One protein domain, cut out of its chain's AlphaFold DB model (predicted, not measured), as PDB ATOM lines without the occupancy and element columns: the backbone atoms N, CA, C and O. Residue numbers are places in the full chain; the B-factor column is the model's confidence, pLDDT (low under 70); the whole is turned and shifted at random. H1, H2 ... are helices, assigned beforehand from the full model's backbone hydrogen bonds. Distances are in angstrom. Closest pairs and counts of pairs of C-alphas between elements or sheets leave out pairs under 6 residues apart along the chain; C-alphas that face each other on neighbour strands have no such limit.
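AT A GLANCE: This is residues 2 to 88 of the 89 residues of an uncharacterized protein of Afipia massiliensis (UniProt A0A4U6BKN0). A small body in which helix H3 folds back beside the short helix H2, with two arms sticking out: residues 2 to 26, with the whole of H1, far out at one end, and residues 74 to 88, with most of H4, about perpendicular to H3. H3 and H4 make an L, and a long link with no named element joins H1 to the body. The printed part has 87 residues with four named helices, in the order H1, H2, H3, H4, and no named strand; the class is all helix. The whole is extended, with a radius of gyration of the C-alphas of 23.3 A, and flat, spanning 75 by 46 by 11 A.

IN THESE COORDINATES: H1, residues 2 to 22, is the longest helix by residues; it begins with C-alpha 2 at (155.837, 231.205, 210.181) and measures 30.8 A from first to last C-alpha. H2 holds residues 36 to 44 and measures 10.9 A. H3, residues 50 to 66, measures 24.4 A and begins with C-alpha 50 at (222.701, 211.947, 184.819). H4, residues 69 to 86, measures 25.4 A and ends with C-alpha 86 at (205.780, 200.965, 218.412).

HOW THE PARTS SIT: H1 touches no helix: it is apart from H2, H3 and H4. H2 and H3 touch, with 10 pairs of C-alphas within 8 A; their closest C-alphas are those of Ser 44 and Tyr 52, 5.0 A apart. They run opposite ways at a steep tilt of 47 degrees. H3 and H4 touch only at the corner by their link, and only just, with 3 pairs of C-alphas within 8 A; H3 does so with residues 61 to 65 alone and H4 with residues 70 to 71 alone. Their closest C-alphas are those of Ser 64 and Gly 70, 4.8 A apart. Their lines are about perpendicular, at 89 degrees. H2 and H4 are apart. In H2 and H3 every O i to N i+4 pair is within hydrogen-bond range; in H1 16 of 17 are, and in H4 13 of 14.

THE WHOLE: The two C-alphas farthest apart are those of Gln 2 and Ser 49, at 75.1 A. Without the stretches that stand free, the body has 47 residues and spans 35 by 21 by 10 A. The link from H1 to H2, residues 23 to 35, is long; the links from H2 to H3 and from H3 to H4 are tight. The printed part has no cut. The mean pLDDT of the printed part is 82.0; under 70 are residue 2, residue 20, residues 22 to 33 and residues 68 to 71 of the model.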
ATOM      1  N   GLN A   2     155.314 232.575 210.346       69.44
ATOM      2  CA  GLN A   2     155.837 231.205 210.181       69.44
ATOM      3  C   GLN A   2     156.209 230.790 208.741       69.44
ATOM      4  O   GLN A   2     157.256 230.187 208.524       69.44
ATOM      5  N   THR A   3     155.395 231.131 207.740       75.81
ATOM      6  CA  THR A   3     155.650 230.766 206.331       75.81
ATOM      7  C   THR A   3     156.873 231.471 205.743       75.81
ATOM      8  O   THR A   3     157.662 230.847 205.041       75.81
ATOM      9  N   LYS A   4     157.089 232.743 206.099       76.50
ATOM     10  CA  LYS A   4     158.268 233.519 205.677       76.50
ATOM     11  C   LYS A   4     159.560 232.953 206.272       76.50
ATOM     12  O   LYS A   4     160.557 232.842 205.568       76.50
ATOM     13  N   PHE A   5     159.519 232.532 207.538       84.75
ATOM     14  CA  PHE A   5     160.670 231.929 208.214       84.75
ATOM     15  C   PHE A   5     161.046 230.563 207.619       84.75
ATOM     16  O   PHE A   5     162.219 230.302 207.368       84.75
ATOM     17  N   ARG A   6     160.054 229.717 207.300       85.38
ATOM     18  CA  ARG A   6     160.284 228.426 206.622       85.38
ATOM     19  C   ARG A   6     160.885 228.606 205.229       85.38
ATOM     20  O   ARG A   6     161.783 227.860 204.859       85.38
ATOM     21  N   MET A   7     160.430 229.614 204.484       88.44
ATOM     22  CA  MET A   7     160.964 229.919 203.156       88.44
ATOM     23  C   MET A   7     162.403 230.446 203.216       88.44
ATOM     24  O   MET A   7     163.231 230.018 202.419       88.44
ATOM     25  N   MET A   8     162.734 231.297 204.194       89.88
ATOM     26  CA  MET A   8     164.121 231.730 204.415       89.88
ATOM     27  C   MET A   8     165.039 230.567 204.799       89.88
ATOM     28  O   MET A   8     166.140 230.468 204.266       89.88
ATOM     29  N   MET A   9     164.579 229.655 205.661       91.31
ATOM     30  CA  MET A   9     165.345 228.456 206.010       91.31
ATOM     31  C   MET A   9     165.578 227.540 204.805       91.31
ATOM     32  O   MET A   9     166.698 227.083 204.604       91.31
ATOM     33  N   ALA A  10     164.556 227.318 203.973       90.81
ATOM     34  CA  ALA A  10     164.698 226.524 202.752       90.81
ATOM     35  C   ALA A  10     165.690 227.156 201.759       90.81
ATOM     36  O   ALA A  10     166.477 226.454 201.132       90.81
ATOM     37  N   PHE A  11     165.698 228.486 201.640       90.88
ATOM     38  CA  PHE A  11     166.686 229.183 200.817       90.88
ATOM     39  C   PHE A  11     168.106 229.067 201.382       90.88
ATOM     40  O   PHE A  11     169.046 228.836 200.623       90.88
ATOM     41  N   ALA A  12     168.268 229.192 202.701       91.31
ATOM     42  CA  ALA A  12     169.571 229.094 203.350       91.31
ATOM     43  C   ALA A  12     170.193 227.696 203.194       91.31
ATOM     44  O   ALA A  12     171.385 227.582 202.907       91.31
ATOM     45  N   THR A  13     169.395 226.632 203.326       89.56
ATOM     46  CA  THR A  13     169.886 225.256 203.157       89.56
ATOM     47  C   THR A  13     170.294 224.970 201.717       89.56
ATOM     48  O   THR A  13     171.364 224.408 201.488       89.56
ATOM     49  N   VAL A  14     169.496 225.408 200.739       89.56
ATOM     50  CA  VAL A  14     169.830 225.257 199.316       89.56
ATOM     51  C   VAL A  14     171.105 226.034 198.970       89.56
ATOM     52  O   VAL A  14     171.988 225.488 198.314       89.56
ATOM     53  N   ALA A  15     171.259 227.265 199.465       87.25
ATOM     54  CA  ALA A  15     172.464 228.063 199.235       87.25
ATOM     55  C   ALA A  15     173.733 227.403 199.810       87.25
ATOM     56  O   ALA A  15     174.766 227.374 199.142       87.25
ATOM     57  N   LEU A  16     173.651 226.824 201.015       86.25
ATOM     58  CA  LEU A  16     174.764 226.092 201.630       86.25
ATOM     59  C   LEU A  16     175.156 224.855 200.810       86.25
ATOM     60  O   LEU A  16     176.341 224.656 200.540       86.25
ATOM     61  N   LEU A  17     174.178 224.071 200.350       85.94
ATOM     62  CA  LEU A  17     174.431 222.891 199.518       85.94
ATOM     63  C   LEU A  17     175.074 223.257 198.170       85.94
ATOM     64  O   LEU A  17     176.025 222.601 197.751       85.94
ATOM     65  N   LEU A  18     174.625 224.337 197.518       82.25
ATOM     66  CA  LEU A  18     175.236 224.812 196.269       82.25
ATOM     67  C   LEU A  18     176.659 225.356 196.483       82.25
ATOM     68  O   LEU A  18     177.522 225.168 195.622       82.25
ATOM     69  N   SER A  19     176.929 225.999 197.625       77.12
ATOM     70  CA  SER A  19     178.265 226.523 197.940       77.12
ATOM     71  C   SER A  19     179.315 225.418 198.098       77.12
ATOM     72  O   SER A  19     180.450 225.585 197.646       77.12
ATOM     73  N   ALA A  20     178.921 224.259 198.638       68.44
ATOM     74  CA  ALA A  20     179.802 223.105 198.790       68.44
ATOM     75  C   ALA A  20     180.245 222.531 197.431       68.44
ATOM     76  O   ALA A  20     181.412 222.184 197.259       68.44
ATOM     77  N   CYS A  21     179.351 222.503 196.435       72.81
ATOM     78  CA  CYS A  21     179.693 222.059 195.081       72.81
ATOM     79  C   CYS A  21     180.629 223.046 194.361       72.81
ATOM     80  O   CYS A  21     181.546 222.629 193.660       72.81
ATOM     81  N   ALA A  22     180.451 224.357 194.563       65.56
ATOM     82  CA  ALA A  22     181.273 225.381 193.912       65.56
ATOM     83  C   ALA A  22     182.727 225.437 194.428       65.56
ATOM     84  O   ALA A  22     183.613 225.940 193.733       65.56
ATOM     85  N   GLN A  23     183.000 224.934 195.637       61.69
ATOM     86  CA  GLN A  23     184.359 224.877 196.193       61.69
ATOM     87  C   GLN A  23     185.205 223.722 195.641       61.69
ATOM     88  O   GLN A  23     186.433 223.769 195.765       61.69
ATOM     89  N   PHE A  24     184.588 222.715 195.019       61.69
ATOM     90  CA  PHE A  24     185.314 221.573 194.463       61.69
ATOM     91  C   PHE A  24     186.205 221.986 193.279       61.69
ATOM     92  O   PHE A  24     187.365 221.598 193.207       61.69
ATOM     93  N   GLU A  25     185.707 222.878 192.422       58.06
ATOM     94  CA  GLU A  25     186.408 223.347 191.217       58.06
ATOM     95  C   GLU A  25     187.591 224.290 191.522       58.06
ATOM     96  O   GLU A  25     188.509 224.425 190.719       58.06
ATOM     97  N   ARG A  26     187.607 224.960 192.686       54.56
ATOM     98  CA  ARG A  26     188.595 226.023 192.979       54.56
ATOM     99  C   ARG A  26     189.914 225.540 193.580       54.56
ATOM    100  O   ARG A  26     190.853 226.325 193.653       54.56
ATOM    101  N   ASN A  27     189.999 224.285 194.023       52.66
ATOM    102  CA  ASN A  27     191.222 223.745 194.638       52.66
ATOM    103  C   ASN A  27     192.186 223.105 193.633       52.66
ATOM    104  O   ASN A  27     193.289 222.715 194.009       52.66
ATOM    105  N   THR A  28     191.805 223.058 192.363       53.12
ATOM    106  CA  THR A  28     192.696 222.673 191.279       53.12
ATOM    107  C   THR A  28     192.934 223.924 190.455       53.12
ATOM    108  O   THR A  28     192.280 224.139 189.436       53.12
ATOM    109  N   SER A  29     193.877 224.781 190.869       54.03
ATOM    110  CA  SER A  29     194.524 225.591 189.837       54.03
ATOM    111  C   SER A  29     194.996 224.592 188.782       54.03
ATOM    112  O   SER A  29     195.602 223.590 189.182       54.03
ATOM    113  N   PRO A  30     194.724 224.788 187.484       52.62
ATOM    114  CA  PRO A  30     195.389 223.996 186.474       52.62
ATOM    115  C   PRO A  30     196.874 224.316 186.622       52.62
ATOM    116  O   PRO A  30     197.367 225.320 186.115       52.62
ATOM    117  N   GLN A  31     197.581 223.495 187.399       57.00
ATOM    118  CA  GLN A  31     199.017 223.387 187.301       57.00
ATOM    119  C   GLN A  31     199.185 222.982 185.847       57.00
ATOM    120  O   GLN A  31     198.795 221.870 185.487       57.00
ATOM    121  N   ALA A  32     199.586 223.929 184.991       57.25
ATOM    122  CA  ALA A  32     199.813 223.639 183.589       57.25
ATOM    123  C   ALA A  32     200.628 222.351 183.567       57.25
ATOM    124  O   ALA A  32     201.676 222.285 184.218       57.25
ATOM    125  N   THR A  33     200.082 221.306 182.945       60.12
ATOM    126  CA  THR A  33     200.740 220.010 182.841       60.12
ATOM    127  C   THR A  33     201.890 220.214 181.866       60.12
ATOM    128  O   THR A  33     201.792 219.910 180.681       60.12
ATOM    129  N   VAL A  34     202.940 220.886 182.328       71.81
ATOM    130  CA  VAL A  34     204.172 221.034 181.579       71.81
ATOM    131  C   VAL A  34     204.701 219.621 181.465       71.81
ATOM    132  O   VAL A  34     204.886 218.951 182.481       71.81
ATOM    133  N   ASP A  35     204.863 219.155 180.233       88.12
ATOM    134  CA  ASP A  35     205.502 217.879 179.977       88.12
ATOM    135  C   ASP A  35     206.947 217.966 180.482       88.12
ATOM    136  O   ASP A  35     207.836 218.521 179.832       88.12
ATOM    137  N   ASP A  36     207.153 217.467 181.698       89.94
ATOM    138  CA  ASP A  36     208.432 217.469 182.394       89.94
ATOM    139  C   ASP A  36     209.505 216.718 181.592       89.94
ATOM    140  O   ASP A  36     210.688 217.023 181.714       89.94
ATOM    141  N   ASP A  37     209.114 215.739 180.769       91.44
ATOM    142  CA  ASP A  37     210.028 215.029 179.879       91.44
ATOM    143  C   ASP A  37     210.471 215.924 178.713       91.44
ATOM    144  O   ASP A  37     211.672 216.090 178.488       91.44
ATOM    145  N   ALA A  38     209.538 216.601 178.033       93.19
ATOM    146  CA  ALA A  38     209.888 217.605 177.025       93.19
ATOM    147  C   ALA A  38     210.757 218.737 177.596       93.19
ATOM    148  O   ALA A  38     211.738 219.122 176.959       93.19
ATOM    149  N   TYR A  39     210.448 219.218 178.803       92.75
ATOM    150  CA  TYR A  39     211.256 220.221 179.495       92.75
ATOM    151  C   TYR A  39     212.679 219.713 179.763       92.75
ATOM    152  O   TYR A  39     213.658 220.366 179.405       92.75
ATOM    153  N   CYS A  40     212.826 218.521 180.346       95.19
ATOM    154  CA  CYS A  40     214.150 218.004 180.681       95.19
ATOM    155  C   CYS A  40     214.987 217.658 179.443       95.19
ATOM    156  O   CYS A  40     216.193 217.910 179.465       95.19
ATOM    157  N   ARG A  41     214.376 217.185 178.347       94.00
ATOM    158  CA  ARG A  41     215.076 217.027 177.059       94.00
ATOM    159  C   ARG A  41     215.597 218.357 176.514       94.00
ATOM    160  O   ARG A  41     216.716 218.412 176.017       94.00
ATOM    161  N   ALA A  42     214.810 219.427 176.623       93.56
ATOM    162  CA  ALA A  42     215.191 220.747 176.123       93.56
ATOM    163  C   ALA A  42     216.256 221.443 176.991       93.56
ATOM    164  O   ALA A  42     217.056 222.221 176.474       93.56
ATOM    165  N   ASN A  43     216.270 221.183 178.303       93.12
ATOM    166  CA  ASN A  43     217.036 221.985 179.261       93.12
ATOM    167  C   ASN A  43     218.197 221.256 179.948       93.12
ATOM    168  O   ASN A  43     219.063 221.923 180.506       93.12
ATOM    169  N   SER A  44     218.202 219.920 179.983       91.69
ATOM    170  CA  SER A  44     219.113 219.145 180.849       91.69
ATOM    171  C   SER A  44     219.861 218.020 180.136       91.69
ATOM    172  O   SER A  44     220.682 217.350 180.759       91.69
ATOM    173  N   GLY A  45     219.620 217.832 178.838       89.25
ATOM    174  CA  GLY A  45     220.323 216.867 177.996       89.25
ATOM    175  C   GLY A  45     219.484 215.651 177.610       89.25
ATOM    176  O   GLY A  45     218.290 215.562 177.896       89.25
ATOM    177  N   GLU A  46     220.138 214.712 176.929       91.69
ATOM    178  CA  GLU A  46     219.504 213.517 176.369       91.69
ATOM    179  C   GLU A  46     218.967 212.569 177.461       91.69
ATOM    180  O   GLU A  46     219.580 212.451 178.539       91.69
ATOM    181  N   PRO A  47     217.867 211.842 177.188       92.88
ATOM    182  CA  PRO A  47     217.363 210.796 178.069       92.88
ATOM    183  C   PRO A  47     218.444 209.772 178.436       92.88
ATOM    184  O   PRO A  47     219.209 209.312 177.592       92.88
ATOM    185  N   GLY A  48     218.502 209.403 179.716       90.06
ATOM    186  CA  GLY A  48     219.497 208.463 180.248       90.06
ATOM    187  C   GLY A  48     220.797 209.111 180.732       90.06
ATOM    188  O   GLY A  48     221.579 208.455 181.417       90.06
ATOM    189  N   SER A  49     221.016 210.401 180.463       95.56
ATOM    190  CA  SER A  49     222.093 211.156 181.109       95.56
ATOM    191  C   SER A  49     221.794 211.417 182.592       95.56
ATOM    192  O   SER A  49     220.636 211.502 183.017       95.56
ATOM    193  N   SER A  50     222.845 211.590 183.400       96.31
ATOM    194  CA  SER A  50     222.701 211.947 184.819       96.31
ATOM    195  C   SER A  50     222.005 213.300 185.010       96.31
ATOM    196  O   SER A  50     221.202 213.451 185.930       96.31
ATOM    197  N   ALA A  51     222.264 214.261 184.120       95.44
ATOM    198  CA  ALA A  51     221.653 215.586 184.144       95.44
ATOM    199  C   ALA A  51     220.147 215.536 183.828       95.44
ATOM    200  O   ALA A  51     219.347 216.131 184.554       95.44
ATOM    201  N   TYR A  52     219.734 214.752 182.828       96.31
ATOM    202  CA  TYR A  52     218.317 214.510 182.546       96.31
ATOM    203  C   TYR A  52     217.602 213.844 183.737       96.31
ATOM    204  O   TYR A  52     216.514 214.273 184.131       96.31
ATOM    205  N   ALA A  53     218.224 212.834 184.358       95.50
ATOM    206  CA  ALA A  53     217.657 212.154 185.524       95.50
ATOM    207  C   ALA A  53     217.497 213.096 186.733       95.50
ATOM    208  O   ALA A  53     216.472 213.051 187.419       95.50
ATOM    209  N   ALA A  54     218.475 213.976 186.967       96.19
ATOM    210  CA  ALA A  54     218.400 214.998 188.009       96.19
ATOM    211  C   ALA A  54     217.245 215.980 187.755       96.19
ATOM    212  O   ALA A  54     216.423 216.197 188.644       96.19
ATOM    213  N   CYS A  55     217.105 216.479 186.523       96.12
ATOM    214  CA  CYS A  55     216.002 217.366 186.147       96.12
ATOM    215  C   CYS A  55     214.630 216.734 186.396       96.12
ATOM    216  O   CYS A  55     213.763 217.347 187.022       96.12
ATOM    217  N   ARG A  56     214.435 215.484 185.956       94.44
ATOM    218  CA  ARG A  56     213.172 214.760 186.155       94.44
ATOM    219  C   ARG A  56     212.835 214.625 187.639       94.44
ATOM    220  O   ARG A  56     211.687 214.839 188.022       94.44
ATOM    221  N   LYS A  57     213.833 214.328 188.475       92.69
ATOM    222  CA  LYS A  57     213.666 214.242 189.930       92.69
ATOM    223  C   LYS A  57     213.283 215.588 190.549       92.69
ATOM    224  O   LYS A  57     212.358 215.638 191.355       92.69
ATOM    225  N   ASP A  58     213.945 216.675 190.168       92.88
ATOM    226  CA  ASP A  58     213.648 218.003 190.716       92.88
ATOM    227  C   ASP A  58     212.245 218.487 190.331       92.88
ATOM    228  O   ASP A  58     211.544 219.094 191.148       92.88
ATOM    229  N   ARG A  59     211.805 218.188 189.103       91.19
ATOM    230  CA  ARG A  59     210.442 218.465 188.630       91.19
ATOM    231  C   ARG A  59     209.390 217.667 189.401       91.19
ATOM    232  O   ARG A  59     208.398 218.249 189.840       91.19
ATOM    233  N   ASP A  60     209.647 216.387 189.665       87.56
ATOM    234  CA  ASP A  60     208.769 215.531 190.472       87.56
ATOM    235  C   ASP A  60     208.649 216.026 191.929       87.56
ATOM    236  O   ASP A  60     207.552 216.155 192.484       87.56
ATOM    237  N   VAL A  61     209.765 216.446 192.535       86.69
ATOM    238  CA  VAL A  61     209.773 217.069 193.871       86.69
ATOM    239  C   VAL A  61     208.989 218.389 193.883       86.69
ATOM    240  O   VAL A  61     208.266 218.679 194.838       86.69
ATOM    241  N   GLN A  62     209.097 219.209 192.837       84.31
ATOM    242  CA  GLN A  62     208.305 220.438 192.730       84.31
ATOM    243  C   GLN A  62     206.808 220.142 192.579       84.31
ATOM    244  O   GLN A  62     205.994 220.776 193.253       84.31
ATOM    245  N   SER A  63     206.443 219.160 191.754       81.75
ATOM    246  CA  SER A  63     205.053 218.744 191.535       81.75
ATOM    247  C   SER A  63     204.406 218.184 192.810       81.75
ATOM    248  O   SER A  63     203.315 218.599 193.218       81.75
ATOM    249  N   SER A  64     205.110 217.301 193.519       75.75
ATOM    250  CA  SER A  64     204.651 216.734 194.794       75.75
ATOM    251  C   SER A  64     204.490 217.795 195.892       75.75
ATOM    252  O   SER A  64     203.554 217.722 196.694       75.75
ATOM    253  N   ARG A  65     205.347 218.824 195.921       77.00
ATOM    254  CA  ARG A  65     205.188 219.984 196.817       77.00
ATOM    255  C   ARG A  65     203.990 220.852 196.428       77.00
ATOM    256  O   ARG A  65     203.203 221.202 197.305       77.00
ATOM    257  N   ALA A  66     203.836 221.170 195.144       74.75
ATOM    258  CA  ALA A  66     202.766 222.033 194.641       74.75
ATOM    259  C   ALA A  66     201.368 221.423 194.831       74.75
ATOM    260  O   ALA A  66     200.439 222.118 195.229       74.75
ATOM    261  N   SER A  67     201.229 220.111 194.643       70.06
ATOM    262  CA  SER A  67     199.977 219.375 194.885       70.06
ATOM    263  C   SER A  67     199.608 219.253 196.374       70.06
ATOM    264  O   SER A  67     198.576 218.674 196.724       70.06
ATOM    265  N   GLY A  68     200.464 219.728 197.291       63.22
ATOM    266  CA  GLY A  68     200.312 219.531 198.735       63.22
ATOM    267  C   GLY A  68     200.379 218.058 199.167       63.22
ATOM    268  O   GLY A  68     200.239 217.759 200.358       63.22
ATOM    269  N   GLY A  69     200.593 217.142 198.214       60.97
ATOM    270  CA  GLY A  69     200.641 215.699 198.399       60.97
ATOM    271  C   GLY A  69     201.904 215.270 199.125       60.97
ATOM    272  O   GLY A  69     201.801 214.513 200.083       60.97
ATOM    273  N   GLY A  70     203.063 215.837 198.773       64.12
ATOM    274  CA  GLY A  70     204.353 215.492 199.378       64.12
ATOM    275  C   GLY A  70     204.324 215.596 200.902       64.12
ATOM    276  O   GLY A  70     204.619 214.637 201.594       64.12
ATOM    277  N   SER A  71     203.827 216.704 201.461       64.94
ATOM    278  CA  SER A  71     203.764 216.868 202.925       64.94
ATOM    279  C   SER A  71     202.745 215.962 203.634       64.94
ATOM    280  O   SER A  71     202.844 215.764 204.848       64.94
ATOM    281  N   ARG A  72     201.718 215.474 202.924       70.81
ATOM    282  CA  ARG A  72     200.690 214.580 203.481       70.81
ATOM    283  C   ARG A  72     201.120 213.122 203.381       70.81
ATOM    284  O   ARG A  72     201.008 212.404 204.368       70.81
ATOM    285  N   ILE A  73     201.647 212.727 202.228       75.25
ATOM    286  CA  ILE A  73     202.170 211.390 201.952       75.25
ATOM    287  C   ILE A  73     203.380 211.116 202.850       75.25
ATOM    288  O   ILE A  73     203.368 210.119 203.564       75.25
ATOM    289  N   GLU A  74     204.340 212.042 202.952       78.44
ATOM    290  CA  GLU A  74     205.502 211.887 203.845       78.44
ATOM    291  C   GLU A  74     205.079 211.706 205.312       78.44
ATOM    292  O   GLU A  74     205.598 210.851 206.029       78.44
ATOM    293  N   ARG A  75     204.075 212.475 205.764       80.94
ATOM    294  CA  ARG A  75     203.501 212.324 207.110       80.94
ATOM    295  C   ARG A  75     202.824 210.973 207.299       80.94
ATOM    296  O   ARG A  75     202.999 210.370 208.350       80.94
ATOM    297  N   ALA A  76     202.061 210.508 206.314       85.25
ATOM    298  CA  ALA A  76     201.402 209.209 206.376       85.25
ATOM    299  C   ALA A  76     202.425 208.065 206.446       85.25
ATOM    300  O   ALA A  76     202.284 207.186 207.292       85.25
ATOM    301  N   HIS A  77     203.485 208.115 205.632       85.56
ATOM    302  CA  HIS A  77     204.579 207.144 205.683       85.56
ATOM    303  C   HIS A  77     205.294 207.159 207.027       85.56
ATOM    304  O   HIS A  77     205.532 206.097 207.597       85.56
ATOM    305  N   ARG A  78     205.589 208.349 207.562       89.00
ATOM    306  CA  ARG A  78     206.202 208.471 208.883       89.00
ATOM    307  C   ARG A  78     205.307 207.872 209.962       89.00
ATOM    308  O   ARG A  78     205.768 207.030 210.714       89.00
ATOM    309  N   ASN A  79     204.031 208.249 210.004       89.94
ATOM    310  CA  ASN A  79     203.087 207.726 210.993       89.94
ATOM    311  C   ASN A  79     202.968 206.198 210.919       89.94
ATOM    312  O   ASN A  79     202.913 205.546 211.955       89.94
ATOM    313  N   LEU A  80     202.958 205.629 209.711       91.88
ATOM    314  CA  LEU A  80     202.938 204.181 209.520       91.88
ATOM    315  C   LEU A  80     204.229 203.521 210.022       91.88
ATOM    316  O   LEU A  80     204.163 202.496 210.689       91.88
ATOM    317  N   ALA A  81     205.393 204.100 209.723       91.56
ATOM    318  CA  ALA A  81     206.673 203.585 210.203       91.56
ATOM    319  C   ALA A  81     206.753 203.605 211.740       91.56
ATOM    320  O   ALA A  81     207.185 202.626 212.342       91.56
ATOM    321  N   GLU A  82     206.284 204.686 212.367       93.94
ATOM    322  CA  GLU A  82     206.190 204.788 213.826       93.94
ATOM    323  C   GLU A  82     205.201 203.762 214.404       93.94
ATOM    324  O   GLU A  82     205.491 203.158 215.432       93.94
ATOM    325  N   ASP A  83     204.057 203.513 213.755       93.81
ATOM    326  CA  ASP A  83     203.106 202.472 214.181       93.81
ATOM    327  C   ASP A  83     203.732 201.075 214.109       93.81
ATOM    328  O   ASP A  83     203.656 200.313 215.066       93.81
ATOM    329  N   MET A  84     204.435 200.750 213.022       94.44
ATOM    330  CA  MET A  84     205.114 199.456 212.894       94.44
ATOM    331  C   MET A  84     206.224 199.263 213.933       94.44
ATOM    332  O   MET A  84     206.457 198.140 214.378       94.44
ATOM    333  N   LEU A  85     206.908 200.344 214.317       93.81
ATOM    334  CA  LEU A  85     207.967 200.307 215.323       93.81
ATOM    335  C   LEU A  85     207.415 200.172 216.748       93.81
ATOM    336  O   LEU A  85     207.975 199.432 217.553       93.81
ATOM    337  N   ASN A  86     206.340 200.897 217.061       94.56
ATOM    338  CA  ASN A  86     205.780 200.965 218.412       94.56
ATOM    339  C   ASN A  86     204.693 199.912 218.674       94.56
ATOM    340  O   ASN A  86     204.368 199.646 219.828       94.56
ATOM    341  N   ASN A  87     204.139 199.311 217.621       89.88
ATOM    342  CA  ASN A  87     203.147 198.246 217.695       89.88
ATOM    343  C   ASN A  87     203.494 197.078 216.747       89.88
ATOM    344  O   ASN A  87     202.712 196.748 215.843       89.88
ATOM    345  N   PRO A  88     204.673 196.445 216.923       77.94
ATOM    346  CA  PRO A  88     205.024 195.248 216.179       77.94
ATOM    347  C   PRO A  88     204.063 194.128 216.589       77.94
ATOM    348  O   PRO A  88     203.931 193.803 217.769       77.94
TER     349      PRO A  88